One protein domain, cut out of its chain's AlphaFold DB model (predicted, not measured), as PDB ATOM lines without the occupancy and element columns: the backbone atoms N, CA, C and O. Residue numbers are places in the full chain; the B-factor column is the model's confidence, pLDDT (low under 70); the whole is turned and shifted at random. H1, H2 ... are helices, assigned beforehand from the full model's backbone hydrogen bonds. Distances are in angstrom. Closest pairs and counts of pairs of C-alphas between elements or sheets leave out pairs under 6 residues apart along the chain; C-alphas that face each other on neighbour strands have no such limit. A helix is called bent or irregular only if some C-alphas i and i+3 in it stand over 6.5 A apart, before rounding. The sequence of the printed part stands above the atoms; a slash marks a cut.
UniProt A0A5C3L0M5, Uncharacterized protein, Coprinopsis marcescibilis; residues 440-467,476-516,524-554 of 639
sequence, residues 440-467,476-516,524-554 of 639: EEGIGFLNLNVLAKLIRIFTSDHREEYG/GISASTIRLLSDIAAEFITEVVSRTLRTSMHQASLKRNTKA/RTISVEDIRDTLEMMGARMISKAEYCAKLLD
ATOM      1  N   GLU A 440     167.266 163.597 199.891       90.56
ATOM      2  CA  GLU A 440     166.280 162.697 200.508       90.56
ATOM      3  C   GLU A 440     166.738 162.214 201.886       90.56
ATOM      4  O   GLU A 440     165.948 162.146 202.823       90.56
ATOM      5  N   GLU A 441     168.035 161.952 202.035       87.88
ATOM      6  CA  GLU A 441     168.615 161.483 203.292       87.88
ATOM      7  C   GLU A 441     168.985 162.617 204.264       87.88
ATOM      8  O   GLU A 441     169.604 162.351 205.296       87.88
ATOM      9  N   GLY A 442     168.654 163.877 203.950       86.56
ATOM     10  CA  GLY A 442     168.884 165.041 204.818       86.56
ATOM     11  C   GLY A 442     170.349 165.478 204.954       86.56
ATOM     12  O   GLY A 442     170.674 166.383 205.718       86.56
ATOM     13  N   ILE A 443     171.264 164.875 204.194       89.31
ATOM     14  CA  ILE A 443     172.712 165.133 204.278       89.31
ATOM     15  C   ILE A 443     173.094 166.419 203.526       89.31
ATOM     16  O   ILE A 443     174.114 167.044 203.824       89.31
ATOM     17  N   GLY A 444     172.262 166.854 202.575       86.81
ATOM     18  CA  GLY A 444     172.506 168.037 201.746       86.81
ATOM     19  C   GLY A 444     172.555 169.375 202.497       86.81
ATOM     20  O   GLY A 444     173.056 170.351 201.939       86.81
ATOM     21  N   PHE A 445     172.078 169.439 203.746       86.94
ATOM     22  CA  PHE A 445     172.063 170.676 204.537       86.94
ATOM     23  C   PHE A 445     173.473 171.159 204.917       86.94
ATOM     24  O   PHE A 445     173.742 172.360 204.963       86.94
ATOM     25  N   LEU A 446     174.398 170.228 205.171       87.56
ATOM     26  CA  LEU A 446     175.750 170.540 205.629       87.56
ATOM     27  C   LEU A 446     176.751 170.488 204.475       87.56
ATOM     28  O   LEU A 446     176.802 169.543 203.689       87.56
ATOM     29  N   ASN A 447     177.648 171.472 204.422       89.75
ATOM     30  CA  ASN A 447     178.783 171.403 203.511       89.75
ATOM     31  C   ASN A 447     179.761 170.317 203.996       89.75
ATOM     32  O   ASN A 447     180.548 170.543 204.918       89.75
ATOM     33  N   LEU A 448     179.736 169.152 203.345       86.12
ATOM     34  CA  LEU A 448     180.569 167.990 203.685       86.12
ATOM     35  C   LEU A 448     182.070 168.310 203.733       86.12
ATOM     36  O   LEU A 448     182.808 167.698 204.499       86.12
ATOM     37  N   ASN A 449     182.533 169.304 202.968       88.00
ATOM     38  CA  ASN A 449     183.925 169.749 203.020       88.00
ATOM     39  C   ASN A 449     184.246 170.463 204.347       88.00
ATOM     40  O   ASN A 449     185.321 170.278 204.913       88.00
ATOM     41  N   VAL A 450     183.311 171.258 204.876       87.25
ATOM     42  CA  VAL A 450     183.454 171.903 206.193       87.25
ATOM     43  C   VAL A 450     183.409 170.856 207.301       87.25
ATOM     44  O   VAL A 450     184.243 170.904 208.202       87.25
ATOM     45  N   LEU A 451     182.506 169.877 207.197       89.12
ATOM     46  CA  LEU A 451     182.434 168.769 208.148       89.12
ATOM     47  C   LEU A 451     183.730 167.945 208.145       89.12
ATOM     48  O   LEU A 451     184.282 167.676 209.204       89.12
ATOM     49  N   ALA A 452     184.284 167.629 206.972       86.75
ATOM     50  CA  ALA A 452     185.570 166.940 206.862       86.75
ATOM     51  C   ALA A 452     186.721 167.731 207.507       86.75
ATOM     52  O   ALA A 452     187.608 167.135 208.116       86.75
ATOM     53  N   LYS A 453     186.713 169.068 207.408       88.56
ATOM     54  CA  LYS A 453     187.679 169.924 208.116       88.56
ATOM     55  C   LYS A 453     187.477 169.887 209.632       88.56
ATOM     56  O   LYS A 453     188.466 169.795 210.344       88.56
ATOM     57  N   LEU A 454     186.233 169.917 210.116       85.44
ATOM     58  CA  LEU A 454     185.926 169.798 211.547       85.44
ATOM     59  C   LEU A 454     186.356 168.440 212.108       85.44
ATOM     60  O   LEU A 454     186.991 168.404 213.152       85.44
ATOM     61  N   ILE A 455     186.101 167.347 211.380       87.44
ATOM     62  CA  ILE A 455     186.598 166.013 211.740       87.44
ATOM     63  C   ILE A 455     188.117 166.036 211.827       87.44
ATOM     64  O   ILE A 455     188.667 165.549 212.800       87.44
ATOM     65  N   ARG A 456     188.803 166.628 210.839       86.25
ATOM     66  CA  ARG A 456     190.269 166.717 210.858       86.25
ATOM     67  C   ARG A 456     190.791 167.476 212.070       86.25
ATOM     68  O   ARG A 456     191.728 166.974 212.667       86.25
ATOM     69  N   ILE A 457     190.185 168.613 212.418       86.06
ATOM     70  CA  ILE A 457     190.541 169.398 213.612       86.06
ATOM     71  C   ILE A 457     190.294 168.573 214.878       86.06
ATOM     72  O   ILE A 457     191.154 168.493 215.733       86.06
ATOM     73  N   PHE A 458     189.158 167.885 214.973       84.00
ATOM     74  CA  PHE A 458     188.870 167.033 216.126       84.00
ATOM     75  C   PHE A 458     189.834 165.836 216.228       84.00
ATOM     76  O   PHE A 458     190.207 165.406 217.308       84.00
ATOM     77  N   THR A 459     190.251 165.273 215.091       84.56
ATOM     78  CA  THR A 459     191.133 164.096 215.054       84.56
ATOM     79  C   THR A 459     192.622 164.431 215.077       84.56
ATOM     80  O   THR A 459     193.414 163.508 215.258       84.56
ATOM     81  N   SER A 460     193.029 165.688 214.846       82.88
ATOM     82  CA  SER A 460     194.450 166.062 214.857       82.88
ATOM     83  C   SER A 460     195.049 165.867 216.237       82.88
ATOM     84  O   SER A 460     196.151 165.335 216.334       82.88
ATOM     85  N   ASP A 461     194.279 166.194 217.267       73.94
ATOM     86  CA  ASP A 461     194.742 166.185 218.651       73.94
ATOM     87  C   ASP A 461     194.826 164.736 219.167       73.94
ATOM     88  O   ASP A 461     195.781 164.339 219.826       73.94
ATOM     89  N   HIS A 462     193.926 163.860 218.704       73.38
ATOM     90  CA  HIS A 462     193.980 162.420 218.987       73.38
ATOM     91  C   HIS A 462     195.016 161.643 218.162       73.38
ATOM     92  O   HIS A 462     195.191 160.440 218.367       73.38
ATOM     93  N   ARG A 463     195.696 162.272 217.196       70.62
ATOM     94  CA  ARG A 463     196.633 161.558 216.315       70.62
ATOM     95  C   ARG A 463     197.945 161.203 217.014       70.62
ATOM     96  O   ARG A 463     198.590 160.242 216.604       70.62
ATOM     97  N   GLU A 464     198.345 161.950 218.040       73.81
ATOM     98  CA  GLU A 464     199.611 161.697 218.740       73.81
ATOM     99  C   GLU A 464     199.545 160.470 219.658       73.81
ATOM    100  O   GLU A 464     200.527 159.737 219.778       73.81
ATOM    101  N   GLU A 465     198.381 160.194 220.251       72.50
ATOM    102  CA  GLU A 465     198.209 159.086 221.199       72.50
ATOM    103  C   GLU A 465     198.126 157.718 220.495       72.50
ATOM    104  O   GLU A 465     198.652 156.712 220.978       72.50
ATOM    105  N   TYR A 466     197.544 157.685 219.295       68.00
ATOM    106  CA  TYR A 466     197.491 156.503 218.439       68.00
ATOM    107  C   TYR A 466     198.603 156.598 217.398       68.00
ATOM    108  O   TYR A 466     198.358 156.940 216.242       68.00
ATOM    109  N   GLY A 467     199.837 156.314 217.827       66.81
ATOM    110  CA  GLY A 467     201.008 156.265 216.946       66.81
ATOM    111  C   GLY A 467     200.743 155.480 215.653       66.81
ATOM    112  O   GLY A 467     199.811 154.681 215.601       66.81
ATOM    113  N   GLY A 476     185.586 157.678 210.343       85.50
ATOM    114  CA  GLY A 476     184.384 157.886 209.545       85.50
ATOM    115  C   GLY A 476     183.220 158.268 210.448       85.50
ATOM    116  O   GLY A 476     183.060 157.695 211.523       85.50
ATOM    117  N   ILE A 477     182.402 159.223 210.009       89.19
ATOM    118  CA  ILE A 477     181.142 159.565 210.675       89.19
ATOM    119  C   ILE A 477     180.011 158.775 210.016       89.19
ATOM    120  O   ILE A 477     179.933 158.692 208.790       89.19
ATOM    121  N   SER A 478     179.132 158.195 210.834       91.06
ATOM    122  CA  SER A 478     177.943 157.500 210.343       91.06
ATOM    123  C   SER A 478     176.932 158.484 209.735       91.06
ATOM    124  O   SER A 478     176.756 159.590 210.246       91.06
ATOM    125  N   ALA A 479     176.214 158.076 208.685       87.75
ATOM    126  CA  ALA A 479     175.187 158.917 208.062       87.75
ATOM    127  C   ALA A 479     174.095 159.351 209.060       87.75
ATOM    128  O   ALA A 479     173.675 160.505 209.045       87.75
ATOM    129  N   SER A 480     173.703 158.473 209.990       92.94
ATOM    130  CA  SER A 480     172.752 158.785 211.065       92.94
ATOM    131  C   SER A 480     173.221 159.920 211.976       92.94
ATOM    132  O   SER A 480     172.415 160.747 212.386       92.94
ATOM    133  N   THR A 481     174.524 160.004 212.266       92.31
ATOM    134  CA  THR A 481     175.081 161.109 213.063       92.31
ATOM    135  C   THR A 481     175.022 162.429 212.297       92.31
ATOM    136  O   THR A 481     174.769 163.466 212.898       92.31
ATOM    137  N   ILE A 482     175.227 162.400 210.975       91.25
ATOM    138  CA  ILE A 482     175.125 163.600 210.132       91.25
ATOM    139  C   ILE A 482     173.680 164.107 210.091       91.25
ATOM    140  O   ILE A 482     173.483 165.312 210.205       91.25
ATOM    141  N   ARG A 483     172.691 163.206 210.008       91.56
ATOM    142  CA  ARG A 483     171.260 163.560 210.076       91.56
ATOM    143  C   ARG A 483     170.888 164.190 211.409       91.56
ATOM    144  O   ARG A 483     170.328 165.275 211.454       91.56
ATOM    145  N   LEU A 484     171.301 163.560 212.507       94.31
ATOM    146  CA  LEU A 484     171.073 164.127 213.831       94.31
ATOM    147  C   LEU A 484     171.718 165.518 213.964       94.31
ATOM    148  O   LEU A 484     171.122 166.428 214.527       94.31
ATOM    149  N   LEU A 485     172.922 165.706 213.410       92.81
ATOM    150  CA  LEU A 485     173.593 167.003 213.405       92.81
ATOM    151  C   LEU A 485     172.856 168.043 212.546       92.81
ATOM    152  O   LEU A 485     172.800 169.204 212.948       92.81
ATOM    153  N   SER A 486     172.305 167.665 211.387       92.19
ATOM    154  CA  SER A 486     171.504 168.582 210.567       92.19
ATOM    155  C   SER A 486     170.207 168.980 211.262       92.19
ATOM    156  O   SER A 486     169.862 170.159 211.224       92.19
ATOM    157  N   ASP A 487     169.548 168.048 211.951       92.94
ATOM    158  CA  ASP A 487     168.312 168.316 212.694       92.94
ATOM    159  C   ASP A 487     168.576 169.288 213.851       92.94
ATOM    160  O   ASP A 487     167.912 170.318 213.966       92.94
ATOM    161  N   ILE A 488     169.627 169.030 214.640       94.81
ATOM    162  CA  ILE A 488     170.063 169.925 215.723       94.81
ATOM    163  C   ILE A 488     170.444 171.305 215.171       94.81
ATOM    164  O   ILE A 488     170.115 172.327 215.768       94.81
ATOM    165  N   ALA A 489     171.139 171.365 214.030       92.50
ATOM    166  CA  ALA A 489     171.514 172.635 213.414       92.50
ATOM    167  C   ALA A 489     170.289 173.421 212.923       92.50
ATOM    168  O   ALA A 489     170.245 174.640 213.097       92.50
ATOM    169  N   ALA A 490     169.296 172.748 212.339       92.50
ATOM    170  CA  ALA A 490     168.054 173.371 211.895       92.50
ATOM    171  C   ALA A 490     167.234 173.908 213.080       92.50
ATOM    172  O   ALA A 490     166.781 175.054 213.035       92.50
ATOM    173  N   GLU A 491     167.102 173.130 214.157       95.75
ATOM    174  CA  GLU A 491     166.454 173.561 215.401       95.75
ATOM    175  C   GLU A 491     167.179 174.769 216.005       95.75
ATOM    176  O   GLU A 491     166.560 175.796 216.292       95.75
ATOM    177  N   PHE A 492     168.510 174.701 216.103       95.81
ATOM    178  CA  PHE A 492     169.330 175.789 216.622       95.81
ATOM    179  C   PHE A 492     169.181 177.076 215.802       95.81
ATOM    180  O   PHE A 492     168.955 178.140 216.373       95.81
ATOM    181  N   ILE A 493     169.272 177.005 214.469       95.88
ATOM    182  CA  ILE A 493     169.117 178.177 213.593       95.88
ATOM    183  C   ILE A 493     167.712 178.768 213.727       95.88
ATOM    184  O   ILE A 493     167.570 179.987 213.818       95.88
ATOM    185  N   THR A 494     166.682 177.921 213.775       96.38
ATOM    186  CA  THR A 494     165.291 178.360 213.946       96.38
ATOM    187  C   THR A 494     165.108 179.101 215.269       96.38
ATOM    188  O   THR A 494     164.480 180.163 215.305       96.38
ATOM    189  N   GLU A 495     165.709 178.595 216.346       97.19
ATOM    190  CA  GLU A 495     165.662 179.228 217.661       97.19
ATOM    191  C   GLU A 495     166.435 180.555 217.686       97.19
ATOM    192  O   GLU A 495     165.926 181.551 218.208       97.19
ATOM    193  N   VAL A 496     167.624 180.610 217.073       97.12
ATOM    194  CA  VAL A 496     168.412 181.846 216.946       97.12
ATOM    195  C   VAL A 496     167.610 182.905 216.196       97.12
ATOM    196  O   VAL A 496     167.413 183.995 216.725       97.12
ATOM    197  N   VAL A 497     167.073 182.586 215.015       96.75
ATOM    198  CA  VAL A 497     166.276 183.527 214.210       96.75
ATOM    199  C   VAL A 497     165.046 184.007 214.983       96.75
ATOM    200  O   VAL A 497     164.784 185.210 215.036       96.75
ATOM    201  N   SER A 498     164.325 183.095 215.639       96.88
ATOM    202  CA  SER A 498     163.129 183.427 216.421       96.88
ATOM    203  C   SER A 498     163.444 184.370 217.583       96.88
ATOM    204  O   SER A 498     162.736 185.355 217.804       96.88
ATOM    205  N   ARG A 499     164.529 184.108 218.322       97.50
ATOM    206  CA  ARG A 499     164.962 184.976 219.423       97.50
ATOM    207  C   ARG A 499     165.488 186.313 218.921       97.50
ATOM    208  O   ARG A 499     165.159 187.333 219.519       97.50
ATOM    209  N   THR A 500     166.228 186.340 217.818       97.19
ATOM    210  CA  THR A 500     166.723 187.588 217.227       97.19
ATOM    211  C   THR A 500     165.577 188.472 216.746       97.19
ATOM    212  O   THR A 500     165.577 189.677 217.001       97.19
ATOM    213  N   LEU A 501     164.546 187.889 216.133       96.06
ATOM    214  CA  LEU A 501     163.330 188.615 215.770       96.06
ATOM    215  C   LEU A 501     162.638 189.204 217.004       96.06
ATOM    216  O   LEU A 501     162.356 190.397 217.034       96.06
ATOM    217  N   ARG A 502     162.435 188.416 218.067       96.12
ATOM    218  CA  ARG A 502     161.814 188.919 219.305       96.12
ATOM    219  C   ARG A 502     162.630 190.036 219.950       96.12
ATOM    220  O   ARG A 502     162.073 191.070 220.311       96.12
ATOM    221  N   THR A 503     163.942 189.861 220.064       94.81
ATOM    222  CA  THR A 503     164.835 190.869 220.645       94.81
ATOM    223  C   THR A 503     164.838 192.149 219.816       94.81
ATOM    224  O   THR A 503     164.671 193.229 220.380       94.81
ATOM    225  N   SER A 504     164.955 192.053 218.490       94.56
ATOM    226  CA  SER A 504     164.924 193.229 217.610       94.56
ATOM    227  C   SER A 504     163.566 193.944 217.663       94.56
ATOM    228  O   SER A 504     163.522 195.172 217.754       94.56
ATOM    229  N   MET A 505     162.454 193.203 217.733       92.88
ATOM    230  CA  MET A 505     161.117 193.770 217.938       92.88
ATOM    231  C   MET A 505     160.982 194.470 219.293       92.88
ATOM    232  O   MET A 505     160.447 195.576 219.354       92.88
ATOM    233  N   HIS A 506     161.495 193.880 220.375       93.00
ATOM    234  CA  HIS A 506     161.494 194.514 221.693       93.00
ATOM    235  C   HIS A 506     162.348 195.781 221.714       93.00
ATOM    236  O   HIS A 506     161.893 196.814 222.207       93.00
ATOM    237  N   GLN A 507     163.545 195.746 221.127       91.88
ATOM    238  CA  GLN A 507     164.378 196.937 220.994       91.88
ATOM    239  C   GLN A 507     163.677 198.027 220.179       91.88
ATOM    240  O   GLN A 507     163.697 199.193 220.574       91.88
ATOM    241  N   ALA A 508     163.032 197.665 219.068       90.56
ATOM    242  CA  ALA A 508     162.260 198.600 218.264       90.56
ATOM    243  C   ALA A 508     161.098 199.189 219.074       90.56
ATOM    244  O   ALA A 508     160.921 200.402 219.076       90.56
ATOM    245  N   SER A 509     160.352 198.367 219.817       90.75
ATOM    246  CA  SER A 509     159.248 198.819 220.669       90.75
ATOM    247  C   SER A 509     159.708 199.796 221.752       90.75
ATOM    248  O   SER A 509     159.048 200.805 221.984       90.75
ATOM    249  N   LEU A 510     160.851 199.536 222.394       91.50
ATOM    250  CA  LEU A 510     161.420 200.432 223.404       91.50
ATOM    251  C   LEU A 510     161.885 201.756 222.786       91.50
ATOM    252  O   LEU A 510     161.649 202.822 223.354       91.50
ATOM    253  N   LYS A 511     162.502 201.697 221.602       91.88
ATOM    254  CA  LYS A 511     162.988 202.880 220.881       91.88
ATOM    255  C   LYS A 511     161.841 203.720 220.299       91.88
ATOM    256  O   LYS A 511     161.973 204.942 220.250       91.88
ATOM    257  N   ARG A 512     160.705 203.112 219.918       87.00
ATOM    258  CA  ARG A 512     159.539 203.811 219.329       87.00
ATOM    259  C   ARG A 512     158.991 204.911 220.234       87.00
ATOM    260  O   ARG A 512     158.630 205.972 219.744       87.00
ATOM    261  N   ASN A 513     158.987 204.689 221.546       84.19
ATOM    262  CA  ASN A 513     158.413 205.639 222.503       84.19
ATOM    263  C   ASN A 513     159.374 206.779 222.878       84.19
ATOM    264  O   ASN A 513     158.998 207.718 223.581       84.19
ATOM    265  N   THR A 514     160.621 206.731 222.410       90.81
ATOM    266  CA  THR A 514     161.639 207.737 222.715       90.81
ATOM    267  C   THR A 514     161.895 208.641 221.513       90.81
ATOM    268  O   THR A 514     162.471 208.210 220.520       90.81
ATOM    269  N   LYS A 515     161.550 209.934 221.629       88.06
ATOM    270  CA  LYS A 515     161.726 210.950 220.564       88.06
ATOM    271  C   LYS A 515     163.149 211.046 219.992       88.06
ATOM    272  O   LYS A 515     163.322 211.500 218.865       88.06
ATOM    273  N   ALA A 516     164.162 210.639 220.757       88.94
ATOM    274  CA  ALA A 516     165.559 210.652 220.326       88.94
ATOM    275  C   ALA A 516     165.870 209.612 219.232       88.94
ATOM    276  O   ALA A 516     166.810 209.792 218.461       88.94
ATOM    277  N   ARG A 524     163.619 197.253 209.644       81.88
ATOM    278  CA  ARG A 524     163.060 195.893 209.716       81.88
ATOM    279  C   ARG A 524     164.086 194.817 209.353       81.88
ATOM    280  O   ARG A 524     163.805 193.637 209.526       81.88
ATOM    281  N   THR A 525     165.258 195.197 208.849       91.12
ATOM    282  CA  THR A 525     166.350 194.255 208.603       91.12
ATOM    283  C   THR A 525     167.009 193.858 209.919       91.12
ATOM    284  O   THR A 525     167.460 194.728 210.660       91.12
ATOM    285  N   ILE A 526     167.100 192.555 210.178       94.19
ATOM    286  CA  ILE A 526     167.855 192.005 211.308       94.19
ATOM    287  C   ILE A 526     169.329 192.384 211.141       94.19
ATOM    288  O   ILE A 526     169.938 192.043 210.122       94.19
ATOM    289  N   SER A 527     169.897 193.085 212.121       93.50
ATOM    290  CA  SER A 527     171.309 193.455 212.087       93.50
ATOM    291  C   SER A 527     172.197 192.283 212.509       93.50
ATOM    292  O   SER A 527     171.777 191.396 213.254       93.50
ATOM    293  N   VAL A 528     173.458 192.281 212.069       94.94
ATOM    294  CA  VAL A 528     174.440 191.263 212.497       94.94
ATOM    295  C   VAL A 528     174.690 191.356 214.007       94.94
ATOM    296  O   VAL A 528     174.906 190.342 214.668       94.94
ATOM    297  N   GLU A 529     174.603 192.563 214.559       94.06
ATOM    298  CA  GLU A 529     174.687 192.841 215.990       94.06
ATOM    299  C   GLU A 529     173.531 192.189 216.759       94.06
ATOM    300  O   GLU A 529     173.780 191.550 217.774       94.06
ATOM    301  N   ASP A 530     172.299 192.226 216.237       94.75
ATOM    302  CA  ASP A 530     171.148 191.590 216.895       94.75
ATOM    303  C   ASP A 530     171.331 190.067 216.983       94.75
ATOM    304  O   ASP A 530     170.996 189.442 217.994       94.75
ATOM    305  N   ILE A 531     171.889 189.458 215.930       96.06
ATOM    306  CA  ILE A 531     172.218 188.025 215.909       96.06
ATOM    307  C   ILE A 531     173.308 187.730 216.942       96.06
ATOM    308  O   ILE A 531     173.186 186.771 217.703       96.06
ATOM    309  N   ARG A 532     174.354 188.563 217.002       94.94
ATOM    310  CA  ARG A 532     175.448 188.421 217.970       94.94
ATOM    311  C   ARG A 532     174.939 188.508 219.408       94.94
ATOM    312  O   ARG A 532     175.240 187.614 220.195       94.94
ATOM    313  N   ASP A 533     174.140 189.521 219.724       94.19
ATOM    314  CA  ASP A 533     173.553 189.716 221.051       94.19
ATOM    315  C   ASP A 533     172.644 188.539 221.421       94.19
ATOM    316  O   ASP A 533     172.648 188.057 222.553       94.19
ATOM    317  N   THR A 534     171.890 188.017 220.449       95.94
ATOM    318  CA  THR A 534     171.040 186.839 220.654       95.94
ATOM    319  C   THR A 534     171.860 185.595 220.972       95.94
ATOM    320  O   THR A 534     171.539 184.884 221.924       95.94
ATOM    321  N   LEU A 535     172.925 185.336 220.213       95.88
ATOM    322  CA  LEU A 535     173.835 184.221 220.470       95.88
ATOM    323  C   LEU A 535     174.494 184.356 221.848       95.88
ATOM    324  O   LEU A 535     174.561 183.380 222.595       95.88
ATOM    325  N   GLU A 536     174.887 185.570 222.235       94.62
ATOM    326  CA  GLU A 536     175.443 185.847 223.557       94.62
ATOM    327  C   GLU A 536     174.425 185.581 224.680       94.62
ATOM    328  O   GLU A 536     174.755 184.898 225.651       94.62
ATOM    329  N   MET A 537     173.165 186.002 224.515       94.06
ATOM    330  CA  MET A 537     172.070 185.690 225.447       94.06
ATOM    331  C   MET A 537     171.740 184.193 225.512       94.06
ATOM    332  O   MET A 537     171.298 183.702 226.551       94.06
ATOM    333  N   MET A 538     171.962 183.447 224.427       95.12
ATOM    334  CA  MET A 538     171.846 181.983 224.403       95.12
ATOM    335  C   MET A 538     173.038 181.278 225.069       95.12
ATOM    336  O   MET A 538     173.033 180.054 225.183       95.12
ATOM    337  N   GLY A 539     174.066 182.017 225.499       93.06
ATOM    338  CA  GLY A 539     175.314 181.458 226.018       93.06
ATOM    339  C   GLY A 539     176.249 180.925 224.927       93.06
ATOM    340  O   GLY A 539     177.322 180.403 225.241       93.06
ATOM    341  N   ALA A 540     175.888 181.087 223.652       90.25
ATOM    342  CA  ALA A 540     176.714 180.753 222.502       90.25
ATOM    343  C   ALA A 540     177.721 181.884 222.258       90.25
ATOM    344  O   ALA A 540     177.553 182.745 221.395       90.25
ATOM    345  N   ARG A 541     178.787 181.905 223.064       86.12
ATOM    346  CA  ARG A 541     179.901 182.834 222.847       86.12
ATOM    347  C   ARG A 541     180.603 182.482 221.536       86.12
ATOM    348  O   ARG A 541     180.822 181.308 221.243       86.12
ATOM    349  N   MET A 542     180.989 183.503 220.778       76.94
ATOM    350  CA  MET A 542     181.771 183.362 219.547       76.94
ATOM    351  C   MET A 542     183.209 182.949 219.896       76.94
ATOM    352  O   MET A 542     184.105 183.782 219.966       76.94
ATOM    353  N   ILE A 543     183.402 181.663 220.183       85.62
ATOM    354  CA  ILE A 543     184.701 181.049 220.472       85.62
ATOM    355  C   ILE A 543     185.309 180.572 219.149       85.62
ATOM    356  O   ILE A 543     184.587 180.126 218.248       85.62
ATOM    357  N   SER A 544     186.633 180.670 218.995       85.81
ATOM    358  CA  SER A 544     187.293 180.124 217.805       85.81
ATOM    359  C   SER A 544     187.093 178.601 217.728       85.81
ATOM    360  O   SER A 544     186.964 177.925 218.746       85.81
ATOM    361  N   LYS A 545     187.061 178.022 216.519       83.56
ATOM    362  CA  LYS A 545     186.817 176.573 216.352       83.56
ATOM    363  C   LYS A 545     187.832 175.717 217.119       83.56
ATOM    364  O   LYS A 545     187.444 174.703 217.687       83.56
ATOM    365  N   ALA A 546     189.098 176.136 217.129       80.12
ATOM    366  CA  ALA A 546     190.178 175.453 217.836       80.12
ATOM    367  C   ALA A 546     190.003 175.555 219.359       80.12
ATOM    368  O   ALA A 546     190.000 174.540 220.040       80.12
ATOM    369  N   GLU A 547     189.746 176.758 219.876       83.81
ATOM    370  CA  GLU A 547     189.512 176.983 221.308       83.81
ATOM    371  C   GLU A 547     188.262 176.243 221.809       83.81
ATOM    372  O   GLU A 547     188.251 175.717 222.919       83.81
ATOM    373  N   TYR A 548     187.218 176.143 220.980       84.81
ATOM    374  CA  TYR A 548     186.034 175.354 221.308       84.81
ATOM    375  C   TYR A 548     186.355 173.857 221.406       84.81
ATOM    376  O   TYR A 548     185.899 173.209 222.344       84.81
ATOM    377  N   CYS A 549     187.147 173.317 220.473       81.50
ATOM    378  CA  CYS A 549     187.567 171.913 220.518       81.50
ATOM    379  C   CYS A 549     188.460 171.636 221.735       81.50
ATOM    380  O   CYS A 549     188.184 170.689 222.464       81.50
ATOM    381  N   ALA A 550     189.434 172.505 222.021       82.75
ATOM    382  CA  ALA A 550     190.292 172.387 223.202       82.75
ATOM    383  C   ALA A 550     189.472 172.395 224.502       82.75
ATOM    384  O   ALA A 550     189.647 171.543 225.370       82.75
ATOM    385  N   LYS A 551     188.498 173.309 224.605       85.94
ATOM    386  CA  LYS A 551     187.592 173.380 225.755       85.94
ATOM    387  C   LYS A 551     186.694 172.147 225.883       85.94
ATOM    388  O   LYS A 551     186.365 171.766 226.998       85.94
ATOM    389  N   LEU A 552     186.265 171.553 224.770       83.75
ATOM    390  CA  LEU A 552     185.433 170.345 224.777       83.75
ATOM    391  C   LEU A 552     186.212 169.109 225.250       83.75
ATOM    392  O   LEU A 552     185.615 168.204 225.825       83.75
ATOM    393  N   LEU A 553     187.522 169.078 225.004       84.19
ATOM    394  CA  LEU A 553     188.414 167.989 225.401       84.19
ATOM    395  C   LEU A 553     188.953 168.138 226.835       84.19
ATOM    396  O   LEU A 553     189.692 167.269 227.287       84.19
ATOM    397  N   ASP A 554     188.581 169.206 227.556       83.44
ATOM    398  CA  ASP A 554     189.137 169.577 228.870       83.44
ATOM    399  C   ASP A 554     190.679 169.653 228.883       83.44
ATOM    400  O   ASP A 554     191.317 169.602 229.939       83.44
TER     401      ASP A 554
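What this domain is: This is residues 440 to 467, 476 to 516 and 524 to 554 of the 639 residues of an uncharacterized protein of Coprinopsis marcescibilis (UniProt A0A5C3L0M5). One long helix, H2, is the spine of a loose, open frame: the short helix H3 crosses it past its midpoint, and H1 and H4 meet each other off to the side of its first half, with no helix-to-helix contact to the spine. Residues 440 to 447 cross H2 near its beginning and lead into H1, while the stretch between H3 and H4 leads away from H2 toward H1; residues 462 to 467 and 509 to 516 stick out at the two ends of the long axis. The printed part has 100 residues with four named helices, in the order H1, H2, H3, H4, and no named strand; the class is all helix. It is only just loose, close to extended, with a radius of gyration of the C-alphas of 18.6 A, and its outline is flat, spanning 67 by 36 by 18 A.

Where its parts are: H2, residues 479 to 512, is 48.9 A from first to last C-alpha, from C-alpha 479 at (175.187, 158.917, 208.062) to C-alpha 512 at (159.539, 203.811, 219.329). H3 is residues 528 to 537, 14.3 A long. H4 is residues 545 to 552, 10.6 A long, ending with C-alpha 552 at (185.433, 170.345, 224.777). H1 is residues 448 to 461, 20.7 A long, beginning with C-alpha 448 at (180.569, 167.990, 203.685). H1 is neither bent nor irregular, but only just: C-alphas 458 and 461 are 6.4 A apart.

How they stand to each other: H2 touches H3 with its residues 496 to 504 alone; the closest C-alphas are those of Thr 500 and Thr 534, 5.6 A apart. Their lines are about perpendicular at 73 degrees, only just past a steep tilt. A short link of 7 residues joins H3 to H4, and these two helices are apart. H4 only just touches H1, with 3 pairs of C-alphas within 8 A; the closest are those of Phe 458 and Cys 549, 6.7 A apart. H1 touches H4 with its residues 457 to 458 alone. H1 and H4 run the same way at a steep tilt of 52 degrees. H2 is apart from both H1 and H4, and H1 is apart from H3. Every O i to N i+4 pair is within hydrogen-bond range in H2, H3 and H4, and 9 of 10 are in H1.

The domain as a whole: The two C-alphas farthest apart are those of Gly 467 and Lys 515, 67.4 A. Residues 462 to 467 stand free, as do residues 509 to 516, of which 509 to 512 belong to H2; the body without them spans 47 by 36 by 18 A. Residues 468 to 475 and 517 to 523 are cut out: C-alphas 467 and 476 are 18.3 A apart, and so are C-alphas 516 and 524. The links from H1 to H2 and from H2 to H3 run across these cuts. The mean pLDDT of the printed part is 88.9, and residues 466 to 467 are under 70.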